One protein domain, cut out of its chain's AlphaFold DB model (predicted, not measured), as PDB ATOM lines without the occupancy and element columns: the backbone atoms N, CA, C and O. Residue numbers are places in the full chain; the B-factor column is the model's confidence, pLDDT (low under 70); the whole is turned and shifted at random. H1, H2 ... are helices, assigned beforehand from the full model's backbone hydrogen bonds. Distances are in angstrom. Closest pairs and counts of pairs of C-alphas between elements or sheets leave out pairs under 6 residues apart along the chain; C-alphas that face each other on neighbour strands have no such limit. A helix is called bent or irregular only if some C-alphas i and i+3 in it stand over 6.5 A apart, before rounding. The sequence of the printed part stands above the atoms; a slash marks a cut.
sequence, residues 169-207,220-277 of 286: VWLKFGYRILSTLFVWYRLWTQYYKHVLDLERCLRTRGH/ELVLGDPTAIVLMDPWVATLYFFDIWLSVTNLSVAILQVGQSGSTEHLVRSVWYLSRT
ATOM      1  N   VAL A 169      54.579  40.982 -21.134       88.31
ATOM      2  CA  VAL A 169      54.124  42.340 -20.809       88.31
ATOM      3  C   VAL A 169      52.693  42.575 -21.309       88.31
ATOM      4  O   VAL A 169      51.888  43.173 -20.593       88.31
ATOM      5  N   TRP A 170      52.341  42.057 -22.489       90.00
ATOM      6  CA  TRP A 170      50.970  42.127 -23.005       90.00
ATOM      7  C   TRP A 170      49.991  41.270 -22.199       90.00
ATOM      8  O   TRP A 170      48.894  41.736 -21.891       90.00
ATOM      9  N   LEU A 171      50.394  40.062 -21.793       90.19
ATOM     10  CA  LEU A 171      49.583  39.200 -20.930       90.19
ATOM     11  C   LEU A 171      49.296  39.879 -19.585       90.19
ATOM     12  O   LEU A 171      48.139  39.949 -19.169       90.19
ATOM     13  N   LYS A 172      50.323  40.454 -18.944       89.00
ATOM     14  CA  LYS A 172      50.170  41.244 -17.709       89.00
ATOM     15  C   LYS A 172      49.200  42.409 -17.885       89.00
ATOM     16  O   LYS A 172      48.356  42.643 -17.024       89.00
ATOM     17  N   PHE A 173      49.301  43.134 -18.996       90.06
ATOM     18  CA  PHE A 173      48.419  44.266 -19.270       90.06
ATOM     19  C   PHE A 173      46.961  43.841 -19.453       90.06
ATOM     20  O   PHE A 173      46.079  44.410 -18.812       90.06
ATOM     21  N   GLY A 174      46.710  42.800 -20.253       92.12
ATOM     22  CA  GLY A 174      45.371  42.234 -20.416       92.12
ATOM     23  C   GLY A 174      44.782  41.772 -19.082       92.12
ATOM     24  O   GLY A 174      43.655  42.130 -18.743       92.12
ATOM     25  N   TYR A 175      45.578  41.070 -18.272       91.94
ATOM     26  CA  TYR A 175      45.189  40.645 -16.929       91.94
ATOM     27  C   TYR A 175      44.802  41.826 -16.022       91.94
ATOM     28  O   TYR A 175      43.769  41.783 -15.349       91.94
ATOM     29  N   ARG A 176      45.580  42.915 -16.029       91.88
ATOM     30  CA  ARG A 176      45.300  44.123 -15.230       91.88
ATOM     31  C   ARG A 176      44.048  44.867 -15.671       91.88
ATOM     32  O   ARG A 176      43.336  45.397 -14.819       91.88
ATOM     33  N   ILE A 177      43.759  44.896 -16.971       92.06
ATOM     34  CA  ILE A 177      42.501  45.453 -17.486       92.06
ATOM     35  C   ILE A 177      41.326  44.615 -16.986       92.06
ATOM     36  O   ILE A 177      40.407  45.159 -16.378       92.06
ATOM     37  N   LEU A 178      41.372  43.296 -17.192       92.88
ATOM     38  CA  LEU A 178      40.281  42.394 -16.820       92.88
ATOM     39  C   LEU A 178      40.008  42.419 -15.313       92.88
ATOM     40  O   LEU A 178      38.861  42.571 -14.897       92.88
ATOM     41  N   SER A 179      41.055  42.342 -14.494       90.50
ATOM     42  CA  SER A 179      40.931  42.421 -13.035       90.50
ATOM     43  C   SER A 179      40.418  43.787 -12.569       90.50
ATOM     44  O   SER A 179      39.568  43.840 -11.683       90.50
ATOM     45  N   THR A 180      40.843  44.897 -13.185       89.31
ATOM     46  CA  THR A 180      40.321  46.229 -12.832       89.31
ATOM     47  C   THR A 180      38.844  46.376 -13.197       89.31
ATOM     48  O   THR A 180      38.068  46.869 -12.381       89.31
ATOM     49  N   LEU A 181      38.433  45.903 -14.378       91.06
ATOM     50  CA  LEU A 181      37.024  45.881 -14.783       91.06
ATOM     51  C   LEU A 181      36.183  44.998 -13.855       91.06
ATOM     52  O   LEU A 181      35.076  45.381 -13.487       91.06
ATOM     53  N   PHE A 182      36.719  43.852 -13.430       90.75
ATOM     54  CA  PHE A 182      36.053  42.971 -12.476       90.75
ATOM     55  C   PHE A 182      35.854  43.644 -11.112       90.75
ATOM     56  O   PHE A 182      34.742  43.649 -10.586       90.75
ATOM     57  N   VAL A 183      36.894  44.283 -10.564       88.56
ATOM     58  CA  VAL A 183      36.796  45.047  -9.308       88.56
ATOM     59  C   VAL A 183      35.790  46.188  -9.441       88.56
ATOM     60  O   VAL A 183      34.960  46.377  -8.554       88.56
ATOM     61  N   TRP A 184      35.814  46.916 -10.559       89.06
ATOM     62  CA  TRP A 184      34.856  47.986 -10.834       89.06
ATOM     63  C   TRP A 184      33.415  47.473 -10.891       89.06
ATOM     64  O   TRP A 184      32.517  48.062 -10.295       89.06
ATOM     65  N   TYR A 185      33.189  46.339 -11.554       90.69
ATOM     66  CA  TYR A 185      31.883  45.693 -11.617       90.69
ATOM     67  C   TYR A 185      31.370  45.286 -10.224       90.69
ATOM     68  O   TYR A 185      30.205  45.534  -9.897       90.69
ATOM     69  N   ARG A 186      32.231  44.713  -9.372       88.38
ATOM     70  CA  ARG A 186      31.876  44.358  -7.985       88.38
ATOM     71  C   ARG A 186      31.561  45.601  -7.152       88.38
ATOM     72  O   ARG A 186      30.502  45.653  -6.536       88.38
ATOM     73  N   LEU A 187      32.399  46.637  -7.227       87.94
ATOM     74  CA  LEU A 187      32.157  47.936  -6.583       87.94
ATOM     75  C   LEU A 187      30.824  48.554  -7.008       87.94
ATOM     76  O   LEU A 187      30.060  49.044  -6.178       87.94
ATOM     77  N   TRP A 188      30.517  48.518  -8.303       89.50
ATOM     78  CA  TRP A 188      29.267  49.057  -8.813       89.50
ATOM     79  C   TRP A 188      28.056  48.292  -8.278       89.50
ATOM     80  O   TRP A 188      27.117  48.895  -7.759       89.50
ATOM     81  N   THR A 189      28.084  46.964  -8.380       88.38
ATOM     82  CA  THR A 189      26.944  46.107  -8.027       88.38
ATOM     83  C   THR A 189      26.701  45.999  -6.524       88.38
ATOM     84  O   THR A 189      25.540  45.939  -6.129       88.38
ATOM     85  N   GLN A 190      27.758  46.001  -5.705       84.44
ATOM     86  CA  GLN A 190      27.683  45.746  -4.260       84.44
ATOM     87  C   GLN A 190      27.837  46.992  -3.384       84.44
ATOM     88  O   GLN A 190      27.556  46.919  -2.194       84.44
ATOM     89  N   TYR A 191      28.284  48.126  -3.929       86.38
ATOM     90  CA  TYR A 191      28.458  49.352  -3.147       86.38
ATOM     91  C   TYR A 191      27.706  50.525  -3.773       86.38
ATOM     92  O   TYR A 191      26.699  50.975  -3.224       86.38
ATOM     93  N   TYR A 192      28.116  50.982  -4.959       87.69
ATOM     94  CA  TYR A 192      27.567  52.214  -5.538       87.69
ATOM     95  C   TYR A 192      26.074  52.121  -5.849       87.69
ATOM     96  O   TYR A 192      25.341  53.078  -5.612       87.69
ATOM     97  N   LYS A 193      25.596  50.966  -6.323       90.44
ATOM     98  CA  LYS A 193      24.165  50.764  -6.565       90.44
ATOM     99  C   LYS A 193      23.341  50.936  -5.285       90.44
ATOM    100  O   LYS A 193      22.327  51.623  -5.316       90.44
ATOM    101  N   HIS A 194      23.795  50.379  -4.162       88.00
ATOM    102  CA  HIS A 194      23.095  50.495  -2.880       88.00
ATOM    103  C   HIS A 194      23.149  51.909  -2.304       88.00
ATOM    104  O   HIS A 194      22.156  52.367  -1.749       88.00
ATOM    105  N   VAL A 195      24.261  52.620  -2.496       87.75
ATOM    106  CA  VAL A 195      24.375  54.040  -2.132       87.75
ATOM    107  C   VAL A 195      23.367  54.886  -2.914       87.75
ATOM    108  O   VAL A 195      22.632  55.671  -2.319       87.75
ATOM    109  N   LEU A 196      23.274  54.683  -4.231       88.75
ATOM    110  CA  LEU A 196      22.320  55.402  -5.081       88.75
ATOM    111  C   LEU A 196      20.867  55.050  -4.743       88.75
ATOM    112  O   LEU A 196      19.997  55.921  -4.754       88.75
ATOM    113  N   ASP A 197      20.580  53.786  -4.437       89.69
ATOM    114  CA  ASP A 197      19.238  53.362  -4.041       89.69
ATOM    115  C   ASP A 197      18.851  53.922  -2.661       89.69
ATOM    116  O   ASP A 197      17.708  54.351  -2.479       89.69
ATOM    117  N   LEU A 198      19.798  54.011  -1.719       87.88
ATOM    118  CA  LEU A 198      19.605  54.666  -0.424       87.88
ATOM    119  C   LEU A 198      19.340  56.166  -0.592       87.88
ATOM    120  O   LEU A 198      18.392  56.685  -0.008       87.88
ATOM    121  N   GLU A 199      20.116  56.848  -1.436       88.75
ATOM    122  CA  GLU A 199      19.908  58.261  -1.755       88.75
ATOM    123  C   GLU A 199      18.516  58.498  -2.362       88.75
ATOM    124  O   GLU A 199      17.785  59.390  -1.931       88.75
ATOM    125  N   ARG A 200      18.099  57.668  -3.328       88.06
ATOM    126  CA  ARG A 200      16.753  57.745  -3.920       88.06
ATOM    127  C   ARG A 200      15.661  57.486  -2.888       88.06
ATOM    128  O   ARG A 200      14.641  58.175  -2.899       88.06
ATOM    129  N   CYS A 201      15.852  56.512  -2.000       86.19
ATOM    130  CA  CYS A 201      14.899  56.205  -0.939       86.19
ATOM    131  C   CYS A 201      14.768  57.376   0.045       86.19
ATOM    132  O   CYS A 201      13.652  57.791   0.345       86.19
ATOM    133  N   LEU A 202      15.880  57.985   0.465       84.12
ATOM    134  CA  LEU A 202      15.879  59.173   1.324       84.12
ATOM    135  C   LEU A 202      15.235  60.383   0.633       84.12
ATOM    136  O   LEU A 202      14.437  61.082   1.247       84.12
ATOM    137  N   ARG A 203      15.484  60.599  -0.664       80.88
ATOM    138  CA  ARG A 203      14.834  61.685  -1.421       80.88
ATOM    139  C   ARG A 203      13.320  61.499  -1.563       80.88
ATOM    140  O   ARG A 203      12.592  62.483  -1.586       80.88
ATOM    141  N   THR A 204      12.847  60.259  -1.700       82.56
ATOM    142  CA  THR A 204      11.429  59.966  -1.995       82.56
ATOM    143  C   THR A 204      10.588  59.663  -0.759       82.56
ATOM    144  O   THR A 204       9.393  59.935  -0.754       82.56
ATOM    145  N   ARG A 205      11.190  59.080   0.282       76.44
ATOM    146  CA  ARG A 205      10.514  58.579   1.490       76.44
ATOM    147  C   ARG A 205      11.137  59.104   2.782       76.44
ATOM    148  O   ARG A 205      10.745  58.667   3.860       76.44
ATOM    149  N   GLY A 206      12.109  60.011   2.686       70.00
ATOM    150  CA  GLY A 206      12.899  60.485   3.818       70.00
ATOM    151  C   GLY A 206      12.109  61.198   4.906       70.00
ATOM    152  O   GLY A 206      12.658  61.365   5.983       70.00
ATOM    153  N   HIS A 207      10.838  61.571   4.714       69.44
ATOM    154  CA  HIS A 207      10.040  62.146   5.798       69.44
ATOM    155  C   HIS A 207       8.600  61.625   5.862       69.44
ATOM    156  O   HIS A 207       7.921  61.472   4.851       69.44
ATOM    157  N   GLU A 220      22.755  64.508   5.675       82.12
ATOM    158  CA  GLU A 220      24.141  64.261   5.307       82.12
ATOM    159  C   GLU A 220      24.359  62.753   5.164       82.12
ATOM    160  O   GLU A 220      24.178  61.986   6.111       82.12
ATOM    161  N   LEU A 221      24.711  62.315   3.954       83.06
ATOM    162  CA  LEU A 221      25.063  60.926   3.685       83.06
ATOM    163  C   LEU A 221      26.581  60.771   3.791       83.06
ATOM    164  O   LEU A 221      27.315  61.149   2.879       83.06
ATOM    165  N   VAL A 222      27.045  60.192   4.896       84.69
ATOM    166  CA  VAL A 222      28.470  59.917   5.108       84.69
ATOM    167  C   VAL A 222      28.830  58.581   4.457       84.69
ATOM    168  O   VAL A 222      28.388  57.519   4.894       84.69
ATOM    169  N   LEU A 223      29.633  58.638   3.393       83.06
ATOM    170  CA  LEU A 223      30.104  57.468   2.652       83.06
ATOM    171  C   LEU A 223      31.512  57.085   3.115       83.06
ATOM    172  O   LEU A 223      32.453  57.861   2.968       83.06
ATOM    173  N   GLY A 224      31.655  55.881   3.671       80.31
ATOM    174  CA  GLY A 224      32.959  55.317   4.026       80.31
ATOM    175  C   GLY A 224      33.725  54.793   2.809       80.31
ATOM    176  O   GLY A 224      33.132  54.507   1.771       80.31
ATOM    177  N   ASP A 225      35.039  54.618   2.949       80.19
ATOM    178  CA  ASP A 225      35.890  54.035   1.907       80.19
ATOM    179  C   ASP A 225      35.448  52.592   1.567       80.19
ATOM    180  O   ASP A 225      35.442  51.727   2.453       80.19
ATOM    181  N   PRO A 226      35.093  52.287   0.301       78.62
ATOM    182  CA  PRO A 226      34.661  50.947  -0.091       78.62
ATOM    183  C   PRO A 226      35.787  49.903  -0.062       78.62
ATOM    184  O   PRO A 226      35.512  48.716  -0.250       78.62
ATOM    185  N   THR A 227      37.042  50.303   0.172       75.12
ATOM    186  CA  THR A 227      38.209  49.407   0.172       75.12
ATOM    187  C   THR A 227      38.013  48.184   1.073       75.12
ATOM    188  O   THR A 227      38.322  47.073   0.648       75.12
ATOM    189  N   ALA A 228      37.423  48.336   2.263       73.56
ATOM    190  CA  ALA A 228      37.185  47.208   3.170       73.56
ATOM    191  C   ALA A 228      36.242  46.146   2.571       73.56
ATOM    192  O   ALA A 228      36.501  44.950   2.688       73.56
ATOM    193  N   ILE A 229      35.184  46.572   1.876       75.00
ATOM    194  CA  ILE A 229      34.199  45.669   1.254       75.00
ATOM    195  C   ILE A 229      34.831  44.924   0.075       75.00
ATOM    196  O   ILE A 229      34.611  43.728  -0.100       75.00
ATOM    197  N   VAL A 230      35.664  45.614  -0.706       73.56
ATOM    198  CA  VAL A 230      36.392  45.019  -1.835       73.56
ATOM    199  C   VAL A 230      37.404  43.974  -1.365       73.56
ATOM    200  O   VAL A 230      37.576  42.954  -2.026       73.56
ATOM    201  N   LEU A 231      38.067  44.212  -0.230       72.44
ATOM    202  CA  LEU A 231      39.077  43.308   0.324       72.44
ATOM    203  C   LEU A 231      38.496  42.075   1.022       72.44
ATOM    204  O   LEU A 231      39.193  41.070   1.134       72.44
ATOM    205  N   MET A 232      37.232  42.121   1.451       79.69
ATOM    206  CA  MET A 232      36.539  40.944   1.988       79.69
ATOM    207  C   MET A 232      36.129  39.937   0.907       79.69
ATOM    208  O   MET A 232      35.811  38.794   1.230       79.69
ATOM    209  N   ASP A 233      36.126  40.326  -0.370       83.81
ATOM    210  CA  ASP A 233      35.802  39.416  -1.464       83.81
ATOM    211  C   ASP A 233      37.011  38.516  -1.797       83.81
ATOM    212  O   ASP A 233      38.025  39.015  -2.307       83.81
ATOM    213  N   PRO A 234      36.929  37.188  -1.578       85.81
ATOM    214  CA  PRO A 234      38.058  36.285  -1.790       85.81
ATOM    215  C   PRO A 234      38.526  36.253  -3.249       85.81
ATOM    216  O   PRO A 234      39.715  36.057  -3.510       85.81
ATOM    217  N   TRP A 235      37.631  36.486  -4.215       87.12
ATOM    218  CA  TRP A 235      38.004  36.532  -5.630       87.12
ATOM    219  C   TRP A 235      38.840  37.760  -5.944       87.12
ATOM    220  O   TRP A 235      39.852  37.667  -6.639       87.12
ATOM    221  N   VAL A 236      38.442  38.910  -5.405       86.19
ATOM    222  CA  VAL A 236      39.188  40.151  -5.592       86.19
ATOM    223  C   VAL A 236      40.545  40.055  -4.904       86.19
ATOM    224  O   VAL A 236      41.558  40.352  -5.538       86.19
ATOM    225  N   ALA A 237      40.593  39.558  -3.665       85.75
ATOM    226  CA  ALA A 237      41.844  39.336  -2.943       85.75
ATOM    227  C   ALA A 237      42.801  38.406  -3.714       85.75
ATOM    228  O   ALA A 237      43.983  38.719  -3.863       85.75
ATOM    229  N   THR A 238      42.283  37.315  -4.289       86.62
ATOM    230  CA  THR A 238      43.070  36.381  -5.113       86.62
ATOM    231  C   THR A 238      43.621  37.060  -6.370       86.62
ATOM    232  O   THR A 238      44.800  36.909  -6.689       86.62
ATOM    233  N   LEU A 239      42.809  37.861  -7.068       88.75
ATOM    234  CA  LEU A 239      43.263  38.602  -8.250       88.75
ATOM    235  C   LEU A 239      44.368  39.614  -7.912       88.75
ATOM    236  O   LEU A 239      45.339  39.741  -8.662       88.75
ATOM    237  N   TYR A 240      44.249  40.309  -6.780       85.19
ATOM    238  CA  TYR A 240      45.299  41.206  -6.292       85.19
ATOM    239  C   TYR A 240      46.573  40.452  -5.915       85.19
ATOM    240  O   TYR A 240      47.665  40.895  -6.270       85.19
ATOM    241  N   PHE A 241      46.444  39.297  -5.257       86.12
ATOM    242  CA  PHE A 241      47.583  38.446  -4.929       86.12
ATOM    243  C   PHE A 241      48.351  38.041  -6.187       86.12
ATOM    244  O   PHE A 241      49.559  38.258  -6.265       86.12
ATOM    245  N   PHE A 242      47.650  37.538  -7.207       88.38
ATOM    246  CA  PHE A 242      48.276  37.178  -8.477       88.38
ATOM    247  C   PHE A 242      48.890  38.385  -9.196       88.38
ATOM    248  O   PHE A 242      49.979  38.258  -9.745       88.38
ATOM    249  N   ASP A 243      48.260  39.563  -9.174       88.25
ATOM    250  CA  ASP A 243      48.831  40.778  -9.778       88.25
ATOM    251  C   ASP A 243      50.167  41.175  -9.128       88.25
ATOM    252  O   ASP A 243      51.149  41.450  -9.822       88.25
ATOM    253  N   ILE A 244      50.223  41.168  -7.792       84.94
ATOM    254  CA  ILE A 244      51.446  41.469  -7.034       84.94
ATOM    255  C   ILE A 244      52.505  40.400  -7.302       84.94
ATOM    256  O   ILE A 244      53.660  40.736  -7.563       84.94
ATOM    257  N   TRP A 245      52.105  39.130  -7.307       85.12
ATOM    258  CA  TRP A 245      52.992  38.001  -7.568       85.12
ATOM    259  C   TRP A 245      53.635  38.080  -8.956       85.12
ATOM    260  O   TRP A 245      54.851  37.959  -9.102       85.12
ATOM    261  N   LEU A 246      52.835  38.358  -9.989       83.88
ATOM    262  CA  LEU A 246      53.319  38.535 -11.360       83.88
ATOM    263  C   LEU A 246      54.302  39.710 -11.477       83.88
ATOM    264  O   LEU A 246      55.144  39.720 -12.379       83.88
ATOM    265  N   SER A 247      54.230  40.683 -10.570       84.12
ATOM    266  CA  SER A 247      55.080  41.875 -10.519       84.12
ATOM    267  C   SER A 247      56.103  41.884  -9.382       84.12
ATOM    268  O   SER A 247      56.605  42.948  -9.012       84.12
ATOM    269  N   VAL A 248      56.472  40.709  -8.863       82.94
ATOM    270  CA  VAL A 248      57.438  40.579  -7.762       82.94
ATOM    271  C   VAL A 248      58.788  41.243  -8.065       82.94
ATOM    272  O   VAL A 248      59.374  41.865  -7.189       82.94
ATOM    273  N   THR A 249      59.253  41.219  -9.317       80.56
ATOM    274  CA  THR A 249      60.501  41.890  -9.728       80.56
ATOM    275  C   THR A 249      60.447  43.397  -9.524       80.56
ATOM    276  O   THR A 249      61.360  43.989  -8.952       80.56
ATOM    277  N   ASN A 250      59.347  44.015  -9.952       83.00
ATOM    278  CA  ASN A 250      59.108  45.444  -9.799       83.00
ATOM    279  C   ASN A 250      58.915  45.818  -8.330       83.00
ATOM    280  O   ASN A 250      59.362  46.880  -7.907       83.00
ATOM    281  N   LEU A 251      58.324  44.919  -7.536       83.50
ATOM    282  CA  LEU A 251      58.246  45.072  -6.089       83.50
ATOM    283  C   LEU A 251      59.639  45.096  -5.452       83.50
ATOM    284  O   LEU A 251      59.953  46.021  -4.708       83.50
ATOM    285  N   SER A 252      60.500  44.134  -5.787       81.06
ATOM    286  CA  SER A 252      61.879  44.088  -5.299       81.06
ATOM    287  C   SER A 252      62.672  45.338  -5.695       81.06
ATOM    288  O   SER A 252      63.385  45.902  -4.870       81.06
ATOM    289  N   VAL A 253      62.508  45.827  -6.929       83.31
ATOM    290  CA  VAL A 253      63.128  47.082  -7.386       83.31
ATOM    291  C   VAL A 253      62.599  48.294  -6.616       83.31
ATOM    292  O   VAL A 253      63.394  49.144  -6.225       83.31
ATOM    293  N   ALA A 254      61.292  48.373  -6.354       83.25
ATOM    294  CA  ALA A 254      60.711  49.454  -5.560       83.25
ATOM    295  C   ALA A 254      61.259  49.459  -4.121       83.25
ATOM    296  O   ALA A 254      61.598  50.517  -3.599       83.25
ATOM    297  N   ILE A 255      61.432  48.286  -3.500       82.19
ATOM    298  CA  ILE A 255      62.068  48.162  -2.175       82.19
ATOM    299  C   ILE A 255      63.508  48.691  -2.217       82.19
ATOM    300  O   ILE A 255      63.910  49.450  -1.333       82.19
ATOM    301  N   LEU A 256      64.273  48.353  -3.262       80.69
ATOM    302  CA  LEU A 256      65.621  48.896  -3.444       80.69
ATOM    303  C   LEU A 256      65.619  50.418  -3.587       80.69
ATOM    304  O   LEU A 256      66.457  51.081  -2.984       80.69
ATOM    305  N   GLN A 257      64.678  50.980  -4.346       81.38
ATOM    306  CA  GLN A 257      64.549  52.428  -4.503       81.38
ATOM    307  C   GLN A 257      64.232  53.115  -3.174       81.38
ATOM    308  O   GLN A 257      64.846  54.133  -2.868       81.38
ATOM    309  N   VAL A 258      63.350  52.554  -2.343       78.88
ATOM    310  CA  VAL A 258      63.075  53.125  -1.013       78.88
ATOM    311  C   VAL A 258      64.309  53.086  -0.115       78.88
ATOM    312  O   VAL A 258      64.588  54.066   0.566       78.88
ATOM    313  N   GLY A 259      65.058  51.982  -0.121       74.06
ATOM    314  CA  GLY A 259      66.219  51.830   0.759       74.06
ATOM    315  C   GLY A 259      67.469  52.595   0.314       74.06
ATOM    316  O   GLY A 259      68.336  52.849   1.143       74.06
ATOM    317  N   GLN A 260      67.599  52.913  -0.978       71.75
ATOM    318  CA  GLN A 260      68.879  53.342  -1.565       71.75
ATOM    319  C   GLN A 260      68.791  54.607  -2.425       71.75
ATOM    320  O   GLN A 260      69.829  55.152  -2.807       71.75
ATOM    321  N   SER A 261      67.592  55.085  -2.777       68.56
ATOM    322  CA  SER A 261      67.484  56.286  -3.608       68.56
ATOM    323  C   SER A 261      67.727  57.551  -2.784       68.56
ATOM    324  O   SER A 261      67.066  57.806  -1.783       68.56
ATOM    325  N   GLY A 262      68.656  58.388  -3.250       65.00
ATOM    326  CA  GLY A 262      68.808  59.764  -2.764       65.00
ATOM    327  C   GLY A 262      67.795  60.745  -3.372       65.00
ATOM    328  O   GLY A 262      67.845  61.934  -3.079       65.00
ATOM    329  N   SER A 263      66.897  60.272  -4.248       75.25
ATOM    330  CA  SER A 263      65.917  61.100  -4.959       75.25
ATOM    331  C   SER A 263      64.528  60.944  -4.353       75.25
ATOM    332  O   SER A 263      63.966  59.846  -4.322       75.25
ATOM    333  N   THR A 264      63.940  62.063  -3.934       78.06
ATOM    334  CA  THR A 264      62.589  62.123  -3.360       78.06
ATOM    335  C   THR A 264      61.517  61.637  -4.336       78.06
ATOM    336  O   THR A 264      60.545  61.017  -3.911       78.06
ATOM    337  N   GLU A 265      61.705  61.839  -5.643       81.81
ATOM    338  CA  GLU A 265      60.773  61.373  -6.674       81.81
ATOM    339  C   GLU A 265      60.693  59.839  -6.711       81.81
ATOM    340  O   GLU A 265      59.602  59.263  -6.668       81.81
ATOM    341  N   HIS A 266      61.847  59.163  -6.744       79.06
ATOM    342  CA  HIS A 266      61.908  57.700  -6.753       79.06
ATOM    343  C   HIS A 266      61.372  57.105  -5.452       79.06
ATOM    344  O   HIS A 266      60.672  56.091  -5.492       79.06
ATOM    345  N   LEU A 267      61.634  57.765  -4.321       81.44
ATOM    346  CA  LEU A 267      61.094  57.381  -3.024       81.44
ATOM    347  C   LEU A 267      59.559  57.439  -3.018       81.44
ATOM    348  O   LEU A 267      58.916  56.431  -2.735       81.44
ATOM    349  N   VAL A 268      58.957  58.576  -3.385       83.69
ATOM    350  CA  VAL A 268      57.491  58.751  -3.390       83.69
ATOM    351  C   VAL A 268      56.822  57.759  -4.339       83.69
ATOM    352  O   VAL A 268      55.854  57.094  -3.968       83.69
ATOM    353  N   ARG A 269      57.369  57.606  -5.550       82.19
ATOM    354  CA  ARG A 269      56.871  56.663  -6.559       82.19
ATOM    355  C   ARG A 269      56.936  55.212  -6.070       82.19
ATOM    356  O   ARG A 269      56.001  54.441  -6.287       82.19
ATOM    357  N   SER A 270      58.006  54.848  -5.369       80.38
ATOM    358  CA  SER A 270      58.180  53.503  -4.812       80.38
ATOM    359  C   SER A 270      57.284  53.248  -3.609       80.38
ATOM    360  O   SER A 270      56.686  52.181  -3.525       80.38
ATOM    361  N   VAL A 271      57.119  54.223  -2.713       83.25
ATOM    362  CA  VAL A 271      56.189  54.126  -1.577       83.25
ATOM    363  C   VAL A 271      54.749  53.994  -2.070       83.25
ATOM    364  O   VAL A 271      54.008  53.143  -1.578       83.25
ATOM    365  N   TRP A 272      54.354  54.760  -3.091       83.56
ATOM    366  CA  TRP A 272      53.038  54.605  -3.713       83.56
ATOM    367  C   TRP A 272      52.882  53.223  -4.359       83.56
ATOM    368  O   TRP A 272      51.852  52.573  -4.210       83.56
ATOM    369  N   TYR A 273      53.915  52.712  -5.024       81.50
ATOM    370  CA  TYR A 273      53.868  51.353  -5.556       81.50
ATOM    371  C   TYR A 273      53.720  50.298  -4.445       81.50
ATOM    372  O   TYR A 273      52.920  49.372  -4.581       81.50
ATOM    373  N   LEU A 274      54.450  50.459  -3.338       80.06
ATOM    374  CA  LEU A 274      54.437  49.553  -2.189       80.06
ATOM    375  C   LEU A 274      53.133  49.609  -1.394       80.06
ATOM    376  O   LEU A 274      52.745  48.600  -0.820       80.06
ATOM    377  N   SER A 275      52.389  50.717  -1.406       81.75
ATOM    378  CA  SER A 275      51.082  50.773  -0.732       81.75
ATOM    379  C   SER A 275      50.089  49.728  -1.264       81.75
ATOM    380  O   SER A 275      49.173  49.318  -0.552       81.75
ATOM    381  N   ARG A 276      50.315  49.203  -2.478       76.38
ATOM    382  CA  ARG A 276      49.558  48.076  -3.046       76.38
ATOM    383  C   ARG A 276      49.704  46.784  -2.238       76.38
ATOM    384  O   ARG A 276      48.789  45.973  -2.274       76.38
ATOM    385  N   THR A 277      50.796  46.586  -1.493       71.94
ATOM    386  CA  THR A 277      50.964  45.412  -0.619       71.94
ATOM    387  C   THR A 277      50.257  45.571   0.726       71.94
ATOM    388  O   THR A 277      49.991  44.582   1.391       71.94
TER     389      THR A 277
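Overview. This is residues 169 to 207 and 220 to 277 of the 286 residues of an uncharacterized protein of Saprolegnia diclina (strain VS20) (UniProt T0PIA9). One long helix, H1, bent but running nearly straight, makes most of the length; its first arm, H1a, has H3 side by side with it, and its second arm, H1b, runs on past the other helices without touching them. Where H3 ends, the chain turns off into a helical hairpin of H4 and H5, and H5 folds back toward H3; short H2 sits before H3, near the bend of H1. The printed part has 97 residues with five named helices, in the order H1 H2 H3 H4 H5, and no named strand: all helix. It is only just loose, close to extended, with a radius of gyration of the C-alphas of 18.5 A, and elongated, spanning 60 by 31 by 21 A.

Along the chain. H1, residues 169 to 205, was assigned as one helix by its hydrogen bonds, but it is bent: C-alphas 189 and 192 are 6.6 A apart. Arm H1a, residues 169 to 189, begins at C-alpha 169 (54.124, 42.340, -20.809) and is 30.3 A long; arm H1b, residues 192 to 205, is 19.5 A long and ends at C-alpha 205 (10.514, 58.579, 1.490). After the cut come H2, residues 227 to 231, 6.2 A, and H3, residues 234 to 246, 18.2 A. H4, residues 248 to 260, is 18.2 A long, and H5, residues 264 to 277, is 20.5 A long and ends at C-alpha 277 (50.964, 45.412, -0.619).

Arrangement. H1a and H1b are near each other, at a shallow tilt of 21 degrees. H1b is apart from H2, H3, H4 and H5. H1a touches H3, opposite ways at a shallow tilt of 22 degrees; their closest C-alphas, of Ser 179 and Leu 239, are 6.6 A apart. H1a and H2 only just touch, with 3 pairs of C-alphas within 8 A, through residues 183 to 187 of H1a alone; the closest are those of Leu 187 and Val 230, 7.0 A. H2 and H3 only just touch, with 3 such pairs, and only at the corner, closest at the C-alphas of Leu 231 and Ala 237, 5.8 A. H3 and H4 are close but not clearly touching, at a steep tilt of 68 degrees, only just short of about perpendicular; their closest C-alphas, of Ile 244 and Leu 251, are 7.8 A apart. The hairpin H4 and H5 touch, opposite ways at a steep tilt of 42 degrees, closest at the C-alphas of Ala 254 and Ser 270, 4.8 A. H3 and H5 are close but not clearly touching, closest at the C-alphas of Ile 244 and Thr 277, 7.5 A. Every O i to N i+4 pair is within hydrogen-bond range in H1a, H1b, H2, H3 and H4; in H5 8 of 10 are.

Size, cuts and confidence. The two C-alphas farthest apart, of His 207 and Gln 260, are 59.9 A apart. Residues 208 to 219 are not printed, and C-alphas 207 and 220 are 14.3 A apart across this cut, which lies in the link from H1 to H2. The links H2 to H3, H3 to H4 and H4 to H5 are tight. The mean pLDDT of the printed part is 83.5; residue 207 and residues 261 to 262 are under 70.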